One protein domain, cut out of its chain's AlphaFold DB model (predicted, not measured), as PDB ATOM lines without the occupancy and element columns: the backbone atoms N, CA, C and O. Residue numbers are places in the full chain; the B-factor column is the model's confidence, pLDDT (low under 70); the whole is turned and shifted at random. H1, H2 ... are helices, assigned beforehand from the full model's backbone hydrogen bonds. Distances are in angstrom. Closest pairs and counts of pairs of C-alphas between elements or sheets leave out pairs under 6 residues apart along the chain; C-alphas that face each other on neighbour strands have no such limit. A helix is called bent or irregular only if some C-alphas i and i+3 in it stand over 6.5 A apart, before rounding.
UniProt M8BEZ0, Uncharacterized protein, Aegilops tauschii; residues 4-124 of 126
ATOM      1  N   VAL A   4      20.796  71.605 143.512       49.84
ATOM      2  CA  VAL A   4      21.035  70.941 142.221       49.84
ATOM      3  C   VAL A   4      22.316  71.450 141.544       49.84
ATOM      4  O   VAL A   4      23.010  70.684 140.880       49.84
ATOM      5  N   SER A   5      22.697  72.707 141.783       46.53
ATOM      6  CA  SER A   5      23.882  73.343 141.192       46.53
ATOM      7  C   SER A   5      25.189  72.922 141.883       46.53
ATOM      8  O   SER A   5      26.245  72.927 141.259       46.53
ATOM      9  N   ILE A   6      25.130  72.474 143.144       46.94
ATOM     10  CA  ILE A   6      26.295  71.939 143.878       46.94
ATOM     11  C   ILE A   6      26.576  70.482 143.464       46.94
ATOM     12  O   ILE A   6      27.731  70.095 143.292       46.94
ATOM     13  N   ALA A   7      25.532  69.693 143.190       49.81
ATOM     14  CA  ALA A   7      25.670  68.371 142.568       49.81
ATOM     15  C   ALA A   7      26.099  68.458 141.086       49.81
ATOM     16  O   ALA A   7      26.652  67.508 140.525       49.81
ATOM     17  N   ALA A   8      25.877  69.614 140.447       49.16
ATOM     18  CA  ALA A   8      26.136  69.812 139.030       49.16
ATOM     19  C   ALA A   8      27.628  69.724 138.654       49.16
ATOM     20  O   ALA A   8      27.933  69.245 137.567       49.16
ATOM     21  N   VAL A   9      28.543  70.110 139.544       52.09
ATOM     22  CA  VAL A   9      29.992  70.183 139.258       52.09
ATOM     23  C   VAL A   9      30.751  68.928 139.732       52.09
ATOM     24  O   VAL A   9      31.876  68.676 139.320       52.09
ATOM     25  N   GLY A  10      30.135  68.085 140.570       62.56
ATOM     26  CA  GLY A  10      30.832  66.964 141.217       62.56
ATOM     27  C   GLY A  10      30.850  65.648 140.435       62.56
ATOM     28  O   GLY A  10      31.704  64.800 140.694       62.56
ATOM     29  N   TRP A  11      29.924  65.437 139.494       71.94
ATOM     30  CA  TRP A  11      29.748  64.129 138.851       71.94
ATOM     31  C   TRP A  11      30.879  63.779 137.872       71.94
ATOM     32  O   TRP A  11      31.369  62.654 137.917       71.94
ATOM     33  N   GLY A  12      31.333  64.726 137.041       69.50
ATOM     34  CA  GLY A  12      32.405  64.495 136.071       69.50
ATOM     35  C   GLY A  12      33.745  64.261 136.758       69.50
ATOM     36  O   GLY A  12      34.410  63.269 136.478       69.50
ATOM     37  N   VAL A  13      34.078  65.067 137.771       70.88
ATOM     38  CA  VAL A  13      35.257  64.846 138.631       70.88
ATOM     39  C   VAL A  13      35.193  63.485 139.337       70.88
ATOM     40  O   VAL A  13      36.187  62.762 139.372       70.88
ATOM     41  N   SER A  14      34.023  63.092 139.851       75.19
ATOM     42  CA  SER A  14      33.837  61.782 140.494       75.19
ATOM     43  C   SER A  14      33.962  60.622 139.506       75.19
ATOM     44  O   SER A  14      34.486  59.565 139.859       75.19
ATOM     45  N   ALA A  15      33.475  60.800 138.278       73.12
ATOM     46  CA  ALA A  15      33.523  59.778 137.246       73.12
ATOM     47  C   ALA A  15      34.941  59.585 136.701       73.12
ATOM     48  O   ALA A  15      35.387  58.448 136.583       73.12
ATOM     49  N   LEU A  16      35.667  60.683 136.478       73.38
ATOM     50  CA  LEU A  16      37.088  60.685 136.129       73.38
ATOM     51  C   LEU A  16      37.939  60.060 137.238       73.38
ATOM     52  O   LEU A  16      38.736  59.163 136.979       73.38
ATOM     53  N   GLY A  17      37.743  60.488 138.490       80.19
ATOM     54  CA  GLY A  17      38.484  59.950 139.632       80.19
ATOM     55  C   GLY A  17      38.235  58.456 139.846       80.19
ATOM     56  O   GLY A  17      39.149  57.716 140.205       80.19
ATOM     57  N   TRP A  18      37.013  57.992 139.575       82.19
ATOM     58  CA  TRP A  18      36.708  56.568 139.561       82.19
ATOM     59  C   TRP A  18      37.368  55.861 138.369       82.19
ATOM     60  O   TRP A  18      38.057  54.877 138.599       82.19
ATOM     61  N   ALA A  19      37.236  56.371 137.139       75.38
ATOM     62  CA  ALA A  19      37.793  55.777 135.913       75.38
ATOM     63  C   ALA A  19      39.323  55.599 135.961       75.38
ATOM     64  O   ALA A  19      39.845  54.561 135.547       75.38
ATOM     65  N   ALA A  20      40.028  56.575 136.533       74.88
ATOM     66  CA  ALA A  20      41.473  56.536 136.739       74.88
ATOM     67  C   ALA A  20      41.899  55.688 137.956       74.88
ATOM     68  O   ALA A  20      43.094  55.545 138.228       74.88
ATOM     69  N   SER A  21      40.948  55.129 138.713       77.88
ATOM     70  CA  SER A  21      41.242  54.388 139.935       77.88
ATOM     71  C   SER A  21      42.023  53.100 139.648       77.88
ATOM     72  O   SER A  21      41.664  52.324 138.751       77.88
ATOM     73  N   PRO A  22      43.041  52.780 140.469       74.94
ATOM     74  CA  PRO A  22      43.748  51.506 140.375       74.94
ATOM     75  C   PRO A  22      42.832  50.300 140.630       74.94
ATOM     76  O   PRO A  22      43.152  49.203 140.175       74.94
ATOM     77  N   ILE A  23      41.696  50.488 141.313       76.38
ATOM     78  CA  ILE A  23      40.697  49.436 141.562       76.38
ATOM     79  C   ILE A  23      40.155  48.900 140.229       76.38
ATOM     80  O   ILE A  23      40.104  47.689 140.026       76.38
ATOM     81  N   ILE A  24      39.883  49.790 139.266       78.12
ATOM     82  CA  ILE A  24      39.377  49.408 137.941       78.12
ATOM     83  C   ILE A  24      40.376  48.542 137.187       78.12
ATOM     84  O   ILE A  24      40.040  47.480 136.663       78.12
ATOM     85  N   SER A  25      41.632  48.980 137.177       78.69
ATOM     86  CA  SER A  25      42.703  48.247 136.506       78.69
ATOM     87  C   SER A  25      42.939  46.877 137.139       78.69
ATOM     88  O   SER A  25      43.104  45.897 136.414       78.69
ATOM     89  N   LYS A  26      42.921  46.785 138.475       80.56
ATOM     90  CA  LYS A  26      43.088  45.516 139.196       80.56
ATOM     91  C   LYS A  26      41.977  44.526 138.869       80.56
ATOM     92  O   LYS A  26      42.280  43.381 138.553       80.56
ATOM     93  N   LEU A  27      40.724  44.969 138.880       78.94
ATOM     94  CA  LEU A  27      39.591  44.094 138.608       78.94
ATOM     95  C   LEU A  27      39.583  43.557 137.182       78.94
ATOM     96  O   LEU A  27      39.381  42.371 136.964       78.94
ATOM     97  N   LEU A  28      39.830  44.433 136.205       79.38
ATOM     98  CA  LEU A  28      39.902  44.042 134.800       79.38
ATOM     99  C   LEU A  28      41.045  43.057 134.570       79.38
ATOM    100  O   LEU A  28      40.888  42.113 133.805       79.38
ATOM    101  N   THR A  29      42.169  43.258 135.261       81.88
ATOM    102  CA  THR A  29      43.311  42.339 135.215       81.88
ATOM    103  C   THR A  29      42.910  40.966 135.747       81.88
ATOM    104  O   THR A  29      42.987  39.989 135.009       81.88
ATOM    105  N   LYS A  30      42.368  40.903 136.971       80.06
ATOM    106  CA  LYS A  30      41.894  39.651 137.577       80.06
ATOM    107  C   LYS A  30      40.814  38.960 136.731       80.06
ATOM    108  O   LYS A  30      40.861  37.752 136.532       80.06
ATOM    109  N   GLY A  31      39.846  39.719 136.215       78.25
ATOM    110  CA  GLY A  31      38.746  39.189 135.411       78.25
ATOM    111  C   GLY A  31      39.210  38.631 134.063       78.25
ATOM    112  O   GLY A  31      38.747  37.570 133.645       78.25
ATOM    113  N   PHE A  32      40.147  39.300 133.383       81.00
ATOM    114  CA  PHE A  32      40.726  38.779 132.140       81.00
ATOM    115  C   PHE A  32      41.623  37.565 132.376       81.00
ATOM    116  O   PHE A  32      41.527  36.615 131.595       81.00
ATOM    117  N   ASP A  33      42.400  37.558 133.462       81.94
ATOM    118  CA  ASP A  33      43.200  36.400 133.868       81.94
ATOM    119  C   ASP A  33      42.300  35.184 134.135       81.94
ATOM    120  O   ASP A  33      42.563  34.094 133.628       81.94
ATOM    121  N   TYR A  34      41.188  35.375 134.855       74.00
ATOM    122  CA  TYR A  34      40.227  34.307 135.143       74.00
ATOM    123  C   TYR A  34      39.553  33.750 133.877       74.00
ATOM    124  O   TYR A  34      39.323  32.547 133.763       74.00
ATOM    125  N   LEU A  35      39.269  34.610 132.895       78.06
ATOM    126  CA  LEU A  35      38.698  34.217 131.601       78.06
ATOM    127  C   LEU A  35      39.735  33.627 130.623       78.06
ATOM    128  O   LEU A  35      39.369  33.263 129.504       78.06
ATOM    129  N   GLY A  36      41.013  33.541 131.010       76.62
ATOM    130  CA  GLY A  36      42.091  33.018 130.166       76.62
ATOM    131  C   GLY A  36      42.451  33.924 128.984       76.62
ATOM    132  O   GLY A  36      43.022  33.458 127.995       76.62
ATOM    133  N   TYR A  37      42.099  35.211 129.047       78.62
ATOM    134  CA  TYR A  37      42.485  36.179 128.027       78.62
ATOM    135  C   TYR A  37      43.887  36.728 128.291       78.62
ATOM    136  O   TYR A  37      44.335  36.833 129.425       78.62
ATOM    137  N   ASP A  38      44.563  37.157 127.222       82.94
ATOM    138  CA  ASP A  38      45.784  37.953 127.346       82.94
ATOM    139  C   ASP A  38      45.442  39.315 127.968       82.94
ATOM    140  O   ASP A  38      44.991  40.253 127.294       82.94
ATOM    141  N   THR A  39      45.630  39.389 129.280       78.50
ATOM    142  CA  THR A  39      45.318  40.542 130.115       78.50
ATOM    143  C   THR A  39      46.078  41.786 129.695       78.50
ATOM    144  O   THR A  39      45.484  42.860 129.608       78.50
ATOM    145  N   ALA A  40      47.357  41.657 129.333       76.06
ATOM    146  CA  ALA A  40      48.154  42.785 128.863       76.06
ATOM    147  C   ALA A  40      47.587  43.353 127.553       76.06
ATOM    148  O   ALA A  40      47.411  44.570 127.419       76.06
ATOM    149  N   LYS A  41      47.217  42.480 126.609       81.44
ATOM    150  CA  LYS A  41      46.626  42.877 125.325       81.44
ATOM    151  C   LYS A  41      45.224  43.465 125.480       81.44
ATOM    152  O   LYS A  41      44.916  44.481 124.852       81.44
ATOM    153  N   LYS A  42      44.365  42.870 126.314       78.56
ATOM    154  CA  LYS A  42      43.000  43.369 126.559       78.56
ATOM    155  C   LYS A  42      43.003  44.685 127.325       78.56
ATOM    156  O   LYS A  42      42.281  45.604 126.939       78.56
ATOM    157  N   LEU A  43      43.862  44.827 128.332       77.88
ATOM    158  CA  LEU A  43      44.024  46.076 129.071       77.88
ATOM    159  C   LEU A  43      44.570  47.190 128.165       77.88
ATOM    160  O   LEU A  43      44.074  48.314 128.216       77.88
ATOM    161  N   ALA A  44      45.521  46.881 127.274       79.56
ATOM    162  CA  ALA A  44      46.023  47.833 126.281       79.56
ATOM    163  C   ALA A  44      44.936  48.309 125.300       79.56
ATOM    164  O   ALA A  44      44.934  49.473 124.913       79.56
ATOM    165  N   GLN A  45      43.981  47.445 124.936       81.69
ATOM    166  CA  GLN A  45      42.822  47.817 124.111       81.69
ATOM    167  C   GLN A  45      41.747  48.597 124.879       81.69
ATOM    168  O   GLN A  45      40.973  49.340 124.273       81.69
ATOM    169  N   LEU A  46      41.667  48.415 126.197       79.12
ATOM    170  CA  LEU A  46      40.632  49.010 127.036       79.12
ATOM    171  C   LEU A  46      41.023  50.397 127.562       79.12
ATOM    172  O   LEU A  46      40.179  51.290 127.582       79.12
ATOM    173  N   LYS A  47      42.306  50.617 127.875       75.12
ATOM    174  CA  LYS A  47      42.867  51.933 128.236       75.12
ATOM    175  C   LYS A  47      42.424  53.079 127.311       75.12
ATOM    176  O   LYS A  47      41.897  54.062 127.827       75.12
ATOM    177  N   PRO A  48      42.551  52.991 125.972       78.88
ATOM    178  CA  PRO A  48      42.118  54.074 125.092       78.88
ATOM    179  C   PRO A  48      40.600  54.291 125.115       78.88
ATOM    180  O   PRO A  48      40.153  55.418 124.938       78.88
ATOM    181  N   LYS A  49      39.793  53.254 125.381       79.38
ATOM    182  CA  LYS A  49      38.332  53.398 125.510       79.38
ATOM    183  C   LYS A  49      37.947  54.129 126.794       79.38
ATOM    184  O   LYS A  49      37.033  54.947 126.758       79.38
ATOM    185  N   ILE A  50      38.664  53.871 127.889       74.94
ATOM    186  CA  ILE A  50      38.500  54.601 129.153       74.94
ATOM    187  C   ILE A  50      38.864  56.076 128.948       74.94
ATOM    188  O   ILE A  50      38.060  56.934 129.278       74.94
ATOM    189  N   LEU A  51      39.986  56.379 128.284       74.94
ATOM    190  CA  LEU A  51      40.373  57.764 127.966       74.94
ATOM    191  C   LEU A  51      39.337  58.496 127.094       74.94
ATOM    192  O   LEU A  51      39.095  59.689 127.267       74.94
ATOM    193  N   VAL A  52      38.713  57.794 126.143       78.00
ATOM    194  CA  VAL A  52      37.612  58.360 125.350       78.00
ATOM    195  C   VAL A  52      36.396  58.625 126.233       78.00
ATOM    196  O   VAL A  52      35.796  59.689 126.106       78.00
ATOM    197  N   LEU A  53      36.053  57.711 127.144       74.69
ATOM    198  CA  LEU A  53      34.962  57.900 128.102       74.69
ATOM    199  C   LEU A  53      35.215  59.121 129.002       74.69
ATOM    200  O   LEU A  53      34.327  59.955 129.155       74.69
ATOM    201  N   GLU A  54      36.436  59.265 129.522       70.88
ATOM    202  CA  GLU A  54      36.872  60.411 130.326       70.88
ATOM    203  C   GLU A  54      36.730  61.730 129.555       70.88
ATOM    204  O   GLU A  54      36.162  62.699 130.060       70.88
ATOM    205  N   ARG A  55      37.174  61.760 128.292       74.19
ATOM    206  CA  ARG A  55      37.022  62.937 127.427       74.19
ATOM    207  C   ARG A  55      35.557  63.245 127.132       74.19
ATOM    208  O   ARG A  55      35.162  64.405 127.166       74.19
ATOM    209  N   VAL A  56      34.750  62.225 126.835       74.94
ATOM    210  CA  VAL A  56      33.311  62.395 126.594       74.94
ATOM    211  C   VAL A  56      32.642  62.963 127.839       74.94
ATOM    212  O   VAL A  56      31.851  63.887 127.708       74.94
ATOM    213  N   MET A  57      33.006  62.494 129.034       68.31
ATOM    214  CA  MET A  57      32.494  63.025 130.298       68.31
ATOM    215  C   MET A  57      32.853  64.493 130.508       68.31
ATOM    216  O   MET A  57      31.963  65.269 130.839       68.31
ATOM    217  N   GLN A  58      34.102  64.886 130.246       68.81
ATOM    218  CA  GLN A  58      34.535  66.286 130.339       68.81
ATOM    219  C   GLN A  58      33.776  67.201 129.367       68.81
ATOM    220  O   GLN A  58      33.443  68.331 129.704       68.81
ATOM    221  N   VAL A  59      33.478  66.719 128.157       70.81
ATOM    222  CA  VAL A  59      32.783  67.511 127.129       70.81
ATOM    223  C   VAL A  59      31.268  67.568 127.377       70.81
ATOM    224  O   VAL A  59      30.641  68.602 127.151       70.81
ATOM    225  N   VAL A  60      30.668  66.479 127.866       70.31
ATOM    226  CA  VAL A  60      29.216  66.361 128.098       70.31
ATOM    227  C   VAL A  60      28.736  67.106 129.344       70.31
ATOM    228  O   VAL A  60      27.528  67.311 129.467       70.31
ATOM    229  N   GLU A  61      29.625  67.581 130.223       63.81
ATOM    230  CA  GLU A  61      29.264  68.352 131.429       63.81
ATOM    231  C   GLU A  61      28.303  69.520 131.165       63.81
ATOM    232  O   GLU A  61      27.479  69.836 132.026       63.81
ATOM    233  N   THR A  62      28.357  70.110 129.967       64.88
ATOM    234  CA  THR A  62      27.512  71.241 129.543       64.88
ATOM    235  C   THR A  62      26.369  70.853 128.598       64.88
ATOM    236  O   THR A  62      25.579  71.706 128.198       64.88
ATOM    237  N   SER A  63      26.258  69.573 128.235       67.25
ATOM    238  CA  SER A  63      25.297  69.096 127.239       67.25
ATOM    239  C   SER A  63      23.938  68.713 127.854       67.25
ATOM    240  O   SER A  63      23.883  68.243 128.995       67.25
ATOM    241  N   PRO A  64      22.836  68.815 127.087       73.00
ATOM    242  CA  PRO A  64      21.516  68.352 127.526       73.00
ATOM    243  C   PRO A  64      21.458  66.838 127.791       73.00
ATOM    244  O   PRO A  64      20.605  66.376 128.544       73.00
ATOM    245  N   ASP A  65      22.380  66.065 127.207       74.50
ATOM    246  CA  ASP A  65      22.458  64.605 127.334       74.50
ATOM    247  C   ASP A  65      23.092  64.129 128.650       74.50
ATOM    248  O   ASP A  65      23.120  62.926 128.942       74.50
ATOM    249  N   ARG A  66      23.570  65.062 129.482       73.62
ATOM    250  CA  ARG A  66      24.180  64.783 130.783       73.62
ATOM    251  C   ARG A  66      23.380  63.792 131.646       73.62
ATOM    252  O   ARG A  66      23.993  62.835 132.115       73.62
ATOM    253  N   PRO A  67      22.056  63.939 131.874       79.06
ATOM    254  CA  PRO A  67      21.320  63.038 132.769       79.06
ATOM    255  C   PRO A  67      21.316  61.587 132.276       79.06
ATOM    256  O   PRO A  67      21.338  60.645 133.069       79.06
ATOM    257  N   ARG A  68      21.323  61.395 130.951       79.81
ATOM    258  CA  ARG A  68      21.385  60.073 130.328       79.81
ATOM    259  C   ARG A  68      22.764  59.445 130.512       79.81
ATOM    260  O   ARG A  68      22.843  58.268 130.856       79.81
ATOM    261  N   LEU A  69      23.834  60.219 130.320       77.88
ATOM    262  CA  LEU A  69      25.197  59.725 130.526       77.88
ATOM    263  C   LEU A  69      25.482  59.439 132.006       77.88
ATOM    264  O   LEU A  69      26.097  58.424 132.326       77.88
ATOM    265  N   GLU A  70      24.980  60.278 132.912       79.00
ATOM    266  CA  GLU A  70      25.091  60.062 134.355       79.00
ATOM    267  C   GLU A  70      24.411  58.752 134.779       79.00
ATOM    268  O   GLU A  70      24.977  57.989 135.566       79.00
ATOM    269  N   LYS A  71      23.229  58.447 134.223       83.44
ATOM    270  CA  LYS A  71      22.543  57.171 134.460       83.44
ATOM    271  C   LYS A  71      23.377  55.979 133.979       83.44
ATOM    272  O   LYS A  71      23.602  55.058 134.758       83.44
ATOM    273  N   LEU A  72      23.879  56.026 132.744       82.25
ATOM    274  CA  LEU A  72      24.728  54.963 132.190       82.25
ATOM    275  C   LEU A  72      25.995  54.749 133.025       82.25
ATOM    276  O   LEU A  72      26.420  53.617 133.233       82.25
ATOM    277  N   PHE A  73      26.586  55.828 133.537       80.00
ATOM    278  CA  PHE A  73      27.756  55.727 134.397       80.00
ATOM    279  C   PHE A  73      27.438  55.081 135.749       80.00
ATOM    280  O   PHE A  73      28.207  54.248 136.223       80.00
ATOM    281  N   LYS A  74      26.299  55.427 136.362       84.06
ATOM    282  CA  LYS A  74      25.843  54.779 137.601       84.06
ATOM    283  C   LYS A  74      25.606  53.284 137.397       84.06
ATOM    284  O   LYS A  74      26.051  52.496 138.224       84.06
ATOM    285  N   GLU A  75      24.970  52.900 136.292       86.25
ATOM    286  CA  GLU A  75      24.745  51.493 135.938       86.25
ATOM    287  C   GLU A  75      26.067  50.749 135.705       86.25
ATOM    288  O   GLU A  75      26.275  49.682 136.278       86.25
ATOM    289  N   LEU A  76      26.997  51.344 134.950       84.25
ATOM    290  CA  LEU A  76      28.327  50.774 134.722       84.25
ATOM    291  C   LEU A  76      29.092  50.577 136.034       84.25
ATOM    292  O   LEU A  76      29.672  49.518 136.260       84.25
ATOM    293  N   LYS A  77      29.086  51.592 136.904       83.31
ATOM    294  CA  LYS A  77      29.741  51.538 138.210       83.31
ATOM    295  C   LYS A  77      29.125  50.454 139.094       83.31
ATOM    296  O   LYS A  77      29.865  49.719 139.735       83.31
ATOM    297  N   SER A  78      27.798  50.326 139.097       87.88
ATOM    298  CA  SER A  78      27.094  49.276 139.842       87.88
ATOM    299  C   SER A  78      27.479  47.879 139.355       87.88
ATOM    300  O   SER A  78      27.906  47.059 140.159       87.88
ATOM    301  N   ALA A  79      27.403  47.630 138.043       86.19
ATOM    302  CA  ALA A  79      27.759  46.338 137.455       86.19
ATOM    303  C   ALA A  79      29.237  45.979 137.686       86.19
ATOM    304  O   ALA A  79      29.587  44.813 137.843       86.19
ATOM    305  N   PHE A  80      30.113  46.986 137.721       83.88
ATOM    306  CA  PHE A  80      31.525  46.792 138.021       83.88
ATOM    307  C   PHE A  80      31.755  46.303 139.461       83.88
ATOM    308  O   PHE A  80      32.528  45.370 139.656       83.88
ATOM    309  N   TYR A  81      31.081  46.893 140.455       84.12
ATOM    310  CA  TYR A  81      31.188  46.437 141.848       84.12
ATOM    311  C   TYR A  81      30.527  45.080 142.082       84.12
ATOM    312  O   TYR A  81      31.045  44.272 142.840       84.12
ATOM    313  N   GLU A  82      29.422  44.795 141.399       88.44
ATOM    314  CA  GLU A  82      28.802  43.468 141.446       88.44
ATOM    315  C   GLU A  82      29.748  42.394 140.883       88.44
ATOM    316  O   GLU A  82      29.913  41.323 141.464       88.44
ATOM    317  N   ALA A  83      30.447  42.699 139.784       85.00
ATOM    318  CA  ALA A  83      31.475  41.813 139.250       85.00
ATOM    319  C   ALA A  83      32.662  41.632 140.216       85.00
ATOM    320  O   ALA A  83      33.232  40.545 140.250       85.00
ATOM    321  N   GLU A  84      33.029  42.657 140.995       84.56
ATOM    322  CA  GLU A  84      34.040  42.561 142.064       84.56
ATOM    323  C   GLU A  84      33.641  41.587 143.150       84.56
ATOM    324  O   GLU A  84      34.408  40.679 143.461       84.56
ATOM    325  N   GLU A  85      32.420  41.718 143.657       87.38
ATOM    326  CA  GLU A  85      31.892  40.835 144.688       87.38
ATOM    327  C   GLU A  85      31.883  39.371 144.225       87.38
ATOM    328  O   GLU A  85      32.350  38.480 144.939       87.38
ATOM    329  N   ILE A  86      31.423  39.118 142.994       87.00
ATOM    330  CA  ILE A  86      31.418  37.771 142.411       87.00
ATOM    331  C   ILE A  86      32.848  37.249 142.235       87.00
ATOM    332  O   ILE A  86      33.127  36.089 142.548       87.00
ATOM    333  N   LEU A  87      33.758  38.078 141.722       83.25
ATOM    334  CA  LEU A  87      35.135  37.674 141.453       83.25
ATOM    335  C   LEU A  87      35.892  37.345 142.742       83.25
ATOM    336  O   LEU A  87      36.583  36.326 142.792       83.25
ATOM    337  N   ASP A  88      35.720  38.150 143.788       82.38
ATOM    338  CA  ASP A  88      36.334  37.908 145.092       82.38
ATOM    339  C   ASP A  88      35.737  36.657 145.771       82.38
ATOM    340  O   ASP A  88      36.476  35.869 146.365       82.38
ATOM    341  N   ALA A  89      34.432  36.393 145.620       84.62
ATOM    342  CA  ALA A  89      33.813  35.154 146.106       84.62
ATOM    343  C   ALA A  89      34.363  33.904 145.389       84.62
ATOM    344  O   ALA A  89      34.635  32.873 146.013       84.62
ATOM    345  N   VAL A  90      34.575  33.991 144.073       82.25
ATOM    346  CA  VAL A  90      35.186  32.910 143.286       82.25
ATOM    347  C   VAL A  90      36.651  32.691 143.680       82.25
ATOM    348  O   VAL A  90      37.076  31.540 143.824       82.25
ATOM    349  N   GLU A  91      37.417  33.765 143.886       79.69
ATOM    350  CA  GLU A  91      38.801  33.700 144.371       79.69
ATOM    351  C   GLU A  91      38.864  33.017 145.745       79.69
ATOM    352  O   GLU A  91      39.669  32.100 145.940       79.69
ATOM    353  N   TYR A  92      37.953  33.371 146.655       80.19
ATOM    354  CA  TYR A  92      37.841  32.736 147.967       80.19
ATOM    355  C   TYR A  92      37.599  31.226 147.863       80.19
ATOM    356  O   TYR A  92      38.344  30.447 148.457       80.19
ATOM    357  N   HIS A  93      36.633  30.782 147.055       79.69
ATOM    358  CA  HIS A  93      36.364  29.349 146.893       79.69
ATOM    359  C   HIS A  93      37.512  28.587 146.216       79.69
ATOM    360  O   HIS A  93      37.743  27.412 146.512       79.69
ATOM    361  N   CYS A  94      38.259  29.229 145.315       77.81
ATOM    362  CA  CYS A  94      39.456  28.629 144.733       77.81
ATOM    363  C   CYS A  94      40.565  28.450 145.782       77.81
ATOM    364  O   CYS A  94      41.224  27.408 145.813       77.81
ATOM    365  N   LEU A  95      40.764  29.444 146.651       76.19
ATOM    366  CA  LEU A  95      41.714  29.376 147.762       76.19
ATOM    367  C   LEU A  95      41.301  28.322 148.794       76.19
ATOM    368  O   LEU A  95      42.135  27.519 149.211       76.19
ATOM    369  N   GLU A  96      40.019  28.270 149.149       78.38
ATOM    370  CA  GLU A  96      39.453  27.273 150.058       78.38
ATOM    371  C   GLU A  96      39.699  25.848 149.543       78.38
ATOM    372  O   GLU A  96      40.214  25.004 150.279       78.38
ATOM    373  N   ARG A  97      39.445  25.599 148.251       76.75
ATOM    374  CA  ARG A  97      39.752  24.308 147.616       76.75
ATOM    375  C   ARG A  97      41.243  23.995 147.611       76.75
ATOM    376  O   ARG A  97      41.621  22.880 147.929       76.75
ATOM    377  N   GLN A  98      42.115  24.961 147.324       71.00
ATOM    378  CA  GLN A  98      43.569  24.735 147.349       71.00
ATOM    379  C   GLN A  98      44.118  24.409 148.745       71.00
ATOM    380  O   GLN A  98      45.137  23.717 148.856       71.00
ATOM    381  N   ILE A  99      43.474  24.921 149.796       74.50
ATOM    382  CA  ILE A  99      43.780  24.578 151.186       74.50
ATOM    383  C   ILE A  99      43.280  23.163 151.495       74.50
ATOM    384  O   ILE A  99      44.049  22.365 152.027       74.50
ATOM    385  N   GLN A 100      42.038  22.836 151.124       72.19
ATOM    386  CA  GLN A 100      41.457  21.501 151.325       72.19
ATOM    387  C   GLN A 100      42.207  20.407 150.546       72.19
ATOM    388  O   GLN A 100      42.453  19.332 151.085       72.19
ATOM    389  N   ASP A 101      42.666  20.708 149.331       74.06
ATOM    390  CA  ASP A 101      43.455  19.810 148.481       74.06
ATOM    391  C   ASP A 101      44.921  19.668 148.957       74.06
ATOM    392  O   ASP A 101      45.736  19.024 148.294       74.06
ATOM    393  N   GLY A 102      45.313  20.314 150.068       64.62
ATOM    394  CA  GLY A 102      46.668  20.264 150.641       64.62
ATOM    395  C   GLY A 102      47.759  20.929 149.787       64.62
ATOM    396  O   GLY A 102      48.930  20.986 150.178       64.62
ATOM    397  N   LYS A 103      47.402  21.473 148.619       63.25
ATOM    398  CA  LYS A 103      48.339  22.059 147.653       63.25
ATOM    399  C   LYS A 103      48.994  23.322 148.209       63.25
ATOM    400  O   LYS A 103      50.204  23.488 148.047       63.25
ATOM    401  N   LEU A 104      48.231  24.163 148.915       63.09
ATOM    402  CA  LEU A 104      48.753  25.382 149.538       63.09
ATOM    403  C   LEU A 104      49.733  25.065 150.683       63.09
ATOM    404  O   LEU A 104      50.811  25.653 150.730       63.09
ATOM    405  N   GLN A 105      49.405  24.089 151.539       62.84
ATOM    406  CA  GLN A 105      50.293  23.612 152.610       62.84
ATOM    407  C   GLN A 105      51.603  23.063 152.040       62.84
ATOM    408  O   GLN A 105      52.669  23.551 152.397       62.84
ATOM    409  N   SER A 106      51.534  22.178 151.040       68.44
ATOM    410  CA  SER A 106      52.740  21.621 150.409       68.44
ATOM    411  C   SER A 106      53.634  22.681 149.747       68.44
ATOM    412  O   SER A 106      54.854  22.524 149.687       68.44
ATOM    413  N   SER A 107      53.040  23.763 149.232       72.62
ATOM    414  CA  SER A 107      53.773  24.873 148.618       72.62
ATOM    415  C   SER A 107      54.424  25.763 149.681       72.62
ATOM    416  O   SER A 107      55.577  26.172 149.533       72.62
ATOM    417  N   MET A 108      53.721  26.003 150.789       74.81
ATOM    418  CA  MET A 108      54.221  26.764 151.931       74.81
ATOM    419  C   MET A 108      55.348  26.017 152.656       74.81
ATOM    420  O   MET A 108      56.377  26.618 152.961       74.81
ATOM    421  N   ASP A 109      55.228  24.700 152.825       78.94
ATOM    422  CA  ASP A 109      56.277  23.845 153.395       78.94
ATOM    423  C   ASP A 109      57.541  23.840 152.525       78.94
ATOM    424  O   ASP A 109      58.662  23.932 153.031       78.94
ATOM    425  N   LYS A 110      57.382  23.806 151.194       82.25
ATOM    426  CA  LYS A 110      58.504  23.935 150.248       82.25
ATOM    427  C   LYS A 110      59.173  25.301 150.341       82.25
ATOM    428  O   LYS A 110      60.402  25.367 150.345       82.25
ATOM    429  N   PHE A 111      58.391  26.376 150.437       83.00
ATOM    430  CA  PHE A 111      58.921  27.726 150.598       83.00
ATOM    431  C   PHE A 111      59.734  27.849 151.894       83.00
ATOM    432  O   PHE A 111      60.903  28.229 151.836       83.00
ATOM    433  N   TRP A 112      59.180  27.436 153.039       81.50
ATOM    434  CA  TRP A 112      59.884  27.472 154.325       81.50
ATOM    435  C   TRP A 112      61.104  26.549 154.364       81.50
ATOM    436  O   TRP A 112      62.127  26.929 154.928       81.50
ATOM    437  N   SER A 113      61.057  25.391 153.698       86.00
ATOM    438  CA  SER A 113      62.229  24.523 153.525       86.00
ATOM    439  C   SER A 113      63.345  25.209 152.725       86.00
ATOM    440  O   SER A 113      64.514  25.142 153.110       86.00
ATOM    441  N   SER A 114      63.005  25.914 151.641       85.81
ATOM    442  CA  SER A 114      63.970  26.702 150.863       85.81
ATOM    443  C   SER A 114      64.546  27.869 151.664       85.81
ATOM    444  O   SER A 114      65.753  28.102 151.616       85.81
ATOM    445  N   VAL A 115      63.709  28.571 152.430       84.31
ATOM    446  CA  VAL A 115      64.141  29.662 153.312       84.31
ATOM    447  C   VAL A 115      65.089  29.133 154.392       84.31
ATOM    448  O   VAL A 115      66.174  29.681 154.569       84.31
ATOM    449  N   ALA A 116      64.748  28.023 155.053       86.19
ATOM    450  CA  ALA A 116      65.597  27.394 156.063       86.19
ATOM    451  C   ALA A 116      66.964  26.973 155.493       86.19
ATOM    452  O   ALA A 116      67.993  27.289 156.085       86.19
ATOM    453  N   LYS A 117      66.997  26.345 154.308       87.75
ATOM    454  CA  LYS A 117      68.253  25.982 153.624       87.75
ATOM    455  C   LYS A 117      69.122  27.196 153.303       87.75
ATOM    456  O   LYS A 117      70.336  27.122 153.461       87.75
ATOM    457  N   PHE A 118      68.518  28.303 152.873       85.19
ATOM    458  CA  PHE A 118      69.249  29.535 152.578       85.19
ATOM    459  C   PHE A 118      69.923  30.110 153.833       85.19
ATOM    460  O   PHE A 118      71.082  30.520 153.780       85.19
ATOM    461  N   PHE A 119      69.229  30.093 154.975       80.19
ATOM    462  CA  PHE A 119      69.799  30.532 156.250       80.19
ATOM    463  C   PHE A 119      70.867  29.572 156.789       80.19
ATOM    464  O   PHE A 119      71.898  30.044 157.264       80.19
ATOM    465  N   SER A 120      70.682  28.253 156.661       80.06
ATOM    466  CA  SER A 120      71.701  27.264 157.047       80.06
ATOM    467  C   SER A 120      72.982  27.399 156.225       80.06
ATOM    468  O   SER A 120      74.061  27.434 156.805       80.06
ATOM    469  N   LEU A 121      72.872  27.570 154.901       74.75
ATOM    470  CA  LEU A 121      74.025  27.773 154.019       74.75
ATOM    471  C   LEU A 121      74.816  29.031 154.407       74.75
ATOM    472  O   LEU A 121      76.040  29.048 154.361       74.75
ATOM    473  N   LYS A 122      74.123  30.098 154.816       68.00
ATOM    474  CA  LYS A 122      74.760  31.366 155.190       68.00
ATOM    475  C   LYS A 122      75.503  31.299 156.531       68.00
ATOM    476  O   LYS A 122      76.388  32.117 156.756       68.00
ATOM    477  N   ASN A 123      75.155  30.345 157.395       67.94
ATOM    478  CA  ASN A 123      75.780  30.145 158.706       67.94
ATOM    479  C   ASN A 123      77.006  29.212 158.661       67.94
ATOM    480  O   ASN A 123      77.699  29.083 159.660       67.94
ATOM    481  N   GLU A 124      77.259  28.555 157.526       62.38
ATOM    482  CA  GLU A 124      78.379  27.620 157.320       62.38
ATOM    483  C   GLU A 124      79.570  28.274 156.582       62.38
ATOM    484  O   GLU A 124      80.652  27.703 156.507       62.38
TER     485      GLU A 124
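AT A GLANCE: This is residues 4 to 124 of the 126 residues of an uncharacterized protein of Aegilops tauschii (UniProt M8BEZ0). A long helix, H4, runs past a loose group of three shorter helices, H1, H2 and H3, and beyond its last residues a sharp turn leads into H5, a free arm. H3 folds back past H2 and then past the later part of H1, while H4 runs back again alongside the group with few contacts to it. The printed part has 121 residues with five named helices, in the order H1, H2, H3, H4, H5, and no named strand; the class is all helix. The whole is extended, with a radius of gyration of the C-alphas of 22.1 A, and spans 73 by 33 by 30 A, the H5 arm adding to its length.

HOW THE PARTS SIT: H1, residues 4 to 19, and H3, residues 39 to 60, touch at a shallow tilt of 17 degrees, opposite ways; the closest C-alphas, of Leu 16 and Glu 54, are 5.8 A apart. H1 touches H3 with residues 12 to 19 alone, and H3 touches H1 with residues 50 to 58 alone. H2, residues 22 to 34, forms a helical hairpin with H3; they touch at a steep tilt of 38 degrees, with the closest C-alphas, of Phe 32 and Thr 39, 5.3 A apart. H4, residues 66 to 100, is close to H2 but not clearly touching; their closest C-alphas, of Leu 27 and Glu 84, are 6.7 A apart. H1, H3 and H4 form an up and down bundle, each running against the one before it. H5, residues 103 to 123, is about perpendicular to H4, at 73 degrees, and apart from H1, H2 and H3. Every O i to N i+4 pair is within hydrogen-bond range in H2, H4 and H5, against 7 of 12 in H1 and 16 of 18 in H3.

IN THESE COORDINATES: H1 begins at C-alpha 4, (21.035, 70.941, 142.221), and is irregular, but only just: C-alphas 9 and 12 are 7.0 A apart. It has a kink of 27 degrees near residue 12. H2 measures 18.3 A from first to last C-alpha. H3, 30.5 A, has a kink of 26 degrees near residue 46. H4, 50.9 A, begins at C-alpha 66, (24.180, 64.783, 130.783). H5, 30.7 A, ends at C-alpha 123, (75.780, 30.145, 158.706).

THE WHOLE: The two C-alphas farthest apart, of Pro 64 and Glu 124, are 76.0 A apart. Residues 97 to 102, of which 97 to 100 belong to H4, and residues 105 to 124, of which 105 to 123 belong to H5, stand free. The printed part has no cut, and its four links are tight. Its mean pLDDT is 76.0; 21 residues are under 70, among them residues 4 to 10 and 102 to 106.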